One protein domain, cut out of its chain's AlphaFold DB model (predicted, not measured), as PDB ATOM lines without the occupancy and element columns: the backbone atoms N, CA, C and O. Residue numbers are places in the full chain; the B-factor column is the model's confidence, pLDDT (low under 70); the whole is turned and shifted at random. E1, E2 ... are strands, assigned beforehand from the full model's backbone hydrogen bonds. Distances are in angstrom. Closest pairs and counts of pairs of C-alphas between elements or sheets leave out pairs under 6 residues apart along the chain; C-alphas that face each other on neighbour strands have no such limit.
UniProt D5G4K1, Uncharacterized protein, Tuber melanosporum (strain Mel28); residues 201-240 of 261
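AT A GLANCE: This is residues 201 to 240 of the 261 residues of an uncharacterized protein of Tuber melanosporum (strain Mel28) (UniProt D5G4K1). Four short strands make a small, strongly twisted sheet, in which the hairpin of E1 and E2 and the hairpin of E3 and E4 are turned far out of line with each other; a tail, residues 233 to 240, leads off from the end of E4, away from E1. The printed part has 40 residues, with no named helix and four named strands, E1, E2, E3 and E4, which stand in that same order across the sheet and are all antiparallel. The class is all strand, but only 17 of the 40 residues are in named elements, under half. The whole is loose, with a radius of gyration of the C-alphas of 11.5 A, and spans 33 by 24 by 20 A.

HOW THE PARTS SIT: E1, residues 202 to 205, is an edge strand. It forms a hairpin with E2, residues 211 to 214, an antiparallel neighbour at 152 degrees between their directions; N 202 and O 214 are within hydrogen-bond range at 2.8 A, as are N 212 and O 204 at 2.8 A. E2 forms a further hairpin with E3, residues 220 to 224, also antiparallel, with N 221 and O 213 at 2.8 A; the C-alphas of Glu 214 and Arg 220 face each other at 4.7 A. E3 forms a hairpin with E4, residues 229 to 232, the other edge strand, antiparallel at 141 degrees, with N 224 and O 229 at 2.8 A and N 231 and O 222 at 2.9 A. The pairing of E3 is staggered: it pairs with E2 over residues 220 to 221 and with E4 over residues 221 to 224. The four strands are a meander, each strand the antiparallel neighbour of the one before. From edge to edge the strands' lines turn by 102 degrees and the way across the sheet turns by 56 degrees. E1 is apart from E3 and from E4, and E2 is apart from E4.

IN THESE COORDINATES: E1 begins at C-alpha 202, at (147.091, 155.624, 163.065), and measures 10.0 A from first to last C-alpha. E2 measures 9.8 A. E3, the longest strand with 5 residues, measures 12.9 A and begins at C-alpha 220, at (137.867, 155.168, 166.247). E4 measures 10.2 A and ends at C-alpha 232, at (135.380, 149.696, 165.415).

THE WHOLE: The two C-alphas farthest apart are those of Trp 207 and Asp 240, 33.1 A. The printed part has no cut, and its three links between strands are tight. The mean pLDDT of the printed part is 76.6; residue 227 and residues 234 to 240 are under 70.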
ATOM      1  N   VAL A 201     146.731 151.588 160.633       81.44
ATOM      2  CA  VAL A 201     146.151 152.115 161.874       81.44
ATOM      3  C   VAL A 201     147.028 153.256 162.372       81.44
ATOM      4  O   VAL A 201     148.235 153.101 162.551       81.44
ATOM      5  N   ILE A 202     146.417 154.410 162.612       85.75
ATOM      6  CA  ILE A 202     147.091 155.624 163.065       85.75
ATOM      7  C   ILE A 202     146.819 155.797 164.557       85.75
ATOM      8  O   ILE A 202     145.671 155.900 164.985       85.75
ATOM      9  N   ALA A 203     147.875 155.873 165.365       86.38
ATOM     10  CA  ALA A 203     147.765 156.242 166.772       86.38
ATOM     11  C   ALA A 203     147.937 157.760 166.934       86.38
ATOM     12  O   ALA A 203     148.983 158.318 166.598       86.38
ATOM     13  N   ARG A 204     146.925 158.439 167.478       81.06
ATOM     14  CA  ARG A 204     146.948 159.875 167.785       81.06
ATOM     15  C   ARG A 204     146.950 160.095 169.292       81.06
ATOM     16  O   ARG A 204     146.082 159.593 170.002       81.06
ATOM     17  N   LYS A 205     147.900 160.890 169.787       84.44
ATOM     18  CA  LYS A 205     147.894 161.372 171.173       84.44
ATOM     19  C   LYS A 205     147.009 162.614 171.268       84.44
ATOM     20  O   LYS A 205     147.270 163.613 170.603       84.44
ATOM     21  N   MET A 206     145.974 162.548 172.092       80.69
ATOM     22  CA  MET A 206     145.068 163.659 172.361       80.69
ATOM     23  C   MET A 206     145.680 164.626 173.375       80.69
ATOM     24  O   MET A 206     146.584 164.276 174.134       80.69
ATOM     25  N   TRP A 207     145.144 165.847 173.425       70.69
ATOM     26  CA  TRP A 207     145.582 166.905 174.344       70.69
ATOM     27  C   TRP A 207     145.496 166.519 175.834       70.69
ATOM     28  O   TRP A 207     146.248 167.048 176.644       70.69
ATOM     29  N   HIS A 208     144.659 165.538 176.187       79.88
ATOM     30  CA  HIS A 208     144.556 164.962 177.535       79.88
ATOM     31  C   HIS A 208     145.542 163.819 177.829       79.88
ATOM     32  O   HIS A 208     145.475 163.200 178.887       79.88
ATOM     33  N   GLY A 209     146.427 163.482 176.891       82.94
ATOM     34  CA  GLY A 209     147.339 162.345 177.018       82.94
ATOM     35  C   GLY A 209     146.722 160.983 176.680       82.94
ATOM     36  O   GLY A 209     147.466 160.009 176.596       82.94
ATOM     37  N   GLU A 210     145.411 160.904 176.423       82.81
ATOM     38  CA  GLU A 210     144.763 159.703 175.884       82.81
ATOM     39  C   GLU A 210     145.297 159.400 174.475       82.81
ATOM     40  O   GLU A 210     145.398 160.296 173.635       82.81
ATOM     41  N   VAL A 211     145.627 158.137 174.202       85.25
ATOM     42  CA  VAL A 211     145.983 157.674 172.856       85.25
ATOM     43  C   VAL A 211     144.746 157.068 172.210       85.25
ATOM     44  O   VAL A 211     144.159 156.128 172.744       85.25
ATOM     45  N   ARG A 212     144.364 157.596 171.049       87.94
ATOM     46  CA  ARG A 212     143.274 157.081 170.220       87.94
ATOM     47  C   ARG A 212     143.848 156.391 168.997       87.94
ATOM     48  O   ARG A 212     144.753 156.920 168.359       87.94
ATOM     49  N   PHE A 213     143.302 155.229 168.671       89.31
ATOM     50  CA  PHE A 213     143.609 154.528 167.433       89.31
ATOM     51  C   PHE A 213     142.525 154.863 166.416       89.31
ATOM     52  O   PHE A 213     141.340 154.851 166.751       89.31
ATOM     53  N   GLU A 214     142.931 155.198 165.202       87.62
ATOM     54  CA  GLU A 214     142.040 155.566 164.109       87.62
ATOM     55  C   GLU A 214     142.443 154.835 162.829       87.62
ATOM     56  O   GLU A 214     143.620 154.540 162.622       87.62
ATOM     57  N   ASP A 215     141.474 154.533 161.970       86.62
ATOM     58  CA  ASP A 215     141.758 154.050 160.618       86.62
ATOM     59  C   ASP A 215     142.073 155.206 159.648       86.62
ATOM     60  O   ASP A 215     142.044 156.386 160.012       86.62
ATOM     61  N   GLN A 216     142.345 154.876 158.383       86.19
ATOM     62  CA  GLN A 216     142.597 155.862 157.322       86.19
ATOM     63  C   GLN A 216     141.432 156.840 157.066       86.19
ATOM     64  O   GLN A 216     141.628 157.868 156.419       86.19
ATOM     65  N   TRP A 217     140.234 156.547 157.580       83.75
ATOM     66  CA  TRP A 217     139.048 157.399 157.488       83.75
ATOM     67  C   TRP A 217     138.769 158.174 158.788       83.75
ATOM     68  O   TRP A 217     137.770 158.888 158.871       83.75
ATOM     69  N   GLY A 218     139.634 158.066 159.803       84.56
ATOM     70  CA  GLY A 218     139.477 158.748 161.091       84.56
ATOM     71  C   GLY A 218     138.457 158.097 162.031       84.56
ATOM     72  O   GLY A 218     138.045 158.719 163.013       84.56
ATOM     73  N   ARG A 219     138.015 156.862 161.761       82.56
ATOM     74  CA  ARG A 219     137.088 156.138 162.644       82.56
ATOM     75  C   ARG A 219     137.841 155.554 163.824       82.56
ATOM     76  O   ARG A 219     138.928 155.009 163.660       82.56
ATOM     77  N   ARG A 220     137.239 155.631 165.009       85.69
ATOM     78  CA  ARG A 220     137.867 155.168 166.247       85.69
ATOM     79  C   ARG A 220     137.937 153.642 166.293       85.69
ATOM     80  O   ARG A 220     136.949 152.944 166.072       85.69
ATOM     81  N   LEU A 221     139.122 153.157 166.629       87.69
ATOM     82  CA  LEU A 221     139.459 151.762 166.845       87.69
ATOM     83  C   LEU A 221     139.708 151.535 168.340       87.69
ATOM     84  O   LEU A 221     140.413 152.307 168.994       87.69
ATOM     85  N   ILE A 222     139.125 150.470 168.885       87.69
ATOM     86  CA  ILE A 222     139.288 150.063 170.283       87.69
ATOM     87  C   ILE A 222     140.131 148.787 170.313       87.69
ATOM     88  O   ILE A 222     139.717 147.790 169.710       87.69
ATOM     89  N   PRO A 223     141.285 148.780 171.004       83.44
ATOM     90  CA  PRO A 223     142.085 147.573 171.147       83.44
ATOM     91  C   PRO A 223     141.313 146.509 171.935       83.44
ATOM     92  O   PRO A 223     140.705 146.789 172.969       83.44
ATOM     93  N   VAL A 224     141.350 145.274 171.448       85.62
ATOM     94  CA  VAL A 224     140.774 144.106 172.116       85.62
ATOM     95  C   VAL A 224     141.882 143.445 172.928       85.62
ATOM     96  O   VAL A 224     142.826 142.904 172.354       85.62
ATOM     97  N   GLU A 225     141.751 143.455 174.258       76.12
ATOM     98  CA  GLU A 225     142.794 143.104 175.248       76.12
ATOM     99  C   GLU A 225     143.476 141.733 175.067       76.12
ATOM    100  O   GLU A 225     144.461 141.449 175.739       76.12
ATOM    101  N   ARG A 226     142.969 140.856 174.192       73.19
ATOM    102  CA  ARG A 226     143.417 139.458 174.085       73.19
ATOM    103  C   ARG A 226     143.835 138.995 172.691       73.19
ATOM    104  O   ARG A 226     144.161 137.819 172.550       73.19
ATOM    105  N   LYS A 227     143.757 139.834 171.650       66.31
ATOM    106  CA  LYS A 227     143.839 139.329 170.262       66.31
ATOM    107  C   LYS A 227     144.693 140.124 169.278       66.31
ATOM    108  O   LYS A 227     144.603 139.818 168.094       66.31
ATOM    109  N   ASP A 228     145.519 141.075 169.720       76.12
ATOM    110  CA  ASP A 228     146.276 141.935 168.791       76.12
ATOM    111  C   ASP A 228     145.353 142.495 167.684       76.12
ATOM    112  O   ASP A 228     145.675 142.512 166.501       76.12
ATOM    113  N   ALA A 229     144.123 142.841 168.065       80.50
ATOM    114  CA  ALA A 229     143.043 143.166 167.147       80.50
ATOM    115  C   ALA A 229     142.327 144.421 167.629       80.50
ATOM    116  O   ALA A 229     142.287 144.711 168.829       80.50
ATOM    117  N   PHE A 230     141.731 145.135 166.686       83.12
ATOM    118  CA  PHE A 230     140.924 146.311 166.959       83.12
ATOM    119  C   PHE A 230     139.481 146.048 166.547       83.12
ATOM    120  O   PHE A 230     139.220 145.404 165.532       83.12
ATOM    121  N   ARG A 231     138.539 146.577 167.324       84.06
ATOM    122  CA  ARG A 231     137.138 146.693 166.908       84.06
ATOM    123  C   ARG A 231     136.824 148.142 166.581       84.06
ATOM    124  O   ARG A 231     137.365 149.043 167.223       84.06
ATOM    125  N   PHE A 232     135.939 148.367 165.619       81.38
ATOM    126  CA  PHE A 232     135.380 149.696 165.415       81.38
ATOM    127  C   PHE A 232     134.540 150.093 166.627       81.38
ATOM    128  O   PHE A 232     133.741 149.298 167.126       81.38
ATOM    129  N   ASP A 233     134.726 151.326 167.089       78.38
ATOM    130  CA  ASP A 233     133.763 151.983 167.968       78.38
ATOM    131  C   ASP A 233     132.551 152.341 167.094       78.38
ATOM    132  O   ASP A 233     132.504 153.403 166.468       78.38
ATOM    133  N   LEU A 234     131.635 151.384 166.923       63.22
ATOM    134  CA  LEU A 234     130.374 151.602 166.220       63.22
ATOM    135  C   LEU A 234     129.523 152.528 167.088       63.22
ATOM    136  O   LEU A 234     128.875 152.108 168.042       63.22
ATOM    137  N   TRP A 235     129.586 153.817 166.775       44.88
ATOM    138  CA  TRP A 235     128.724 154.833 167.354       44.88
ATOM    139  C   TRP A 235     127.612 155.168 166.346       44.88
ATOM    140  O   TRP A 235     127.954 155.528 165.217       44.88
ATOM    141  N   PRO A 236     126.315 155.125 166.701       50.91
ATOM    142  CA  PRO A 236     125.731 154.790 167.994       50.91
ATOM    143  C   PRO A 236     125.407 153.295 168.123       50.91
ATOM    144  O   PRO A 236     125.055 152.629 167.154       50.91
ATOM    145  N   VAL A 237     125.487 152.823 169.366       50.81
ATOM    146  CA  VAL A 237     124.787 151.635 169.859       50.81
ATOM    147  C   VAL A 237     123.322 151.791 169.455       50.81
ATOM    148  O   VAL A 237     122.674 152.734 169.912       50.81
ATOM    149  N   GLU A 238     122.817 150.934 168.566       46.31
ATOM    150  CA  GLU A 238     121.373 150.724 168.497       46.31
ATOM    151  C   GLU A 238     120.961 150.333 169.913       46.31
ATOM    152  O   GLU A 238     121.466 149.350 170.455       46.31
ATOM    153  N   GLU A 239     120.170 151.200 170.554       46.19
ATOM    154  CA  GLU A 239     119.525 150.912 171.831       46.19
ATOM    155  C   GLU A 239     118.982 149.496 171.747       46.19
ATOM    156  O   GLU A 239     118.274 149.212 170.785       46.19
ATOM    157  N   ASP A 240     119.370 148.642 172.697       44.12
ATOM    158  CA  ASP A 240     119.017 147.228 172.769       44.12
ATOM    159  C   ASP A 240     117.559 147.004 172.325       44.12
ATOM    160  O   ASP A 240     116.614 147.127 173.108       44.12
TER     161      ASP A 240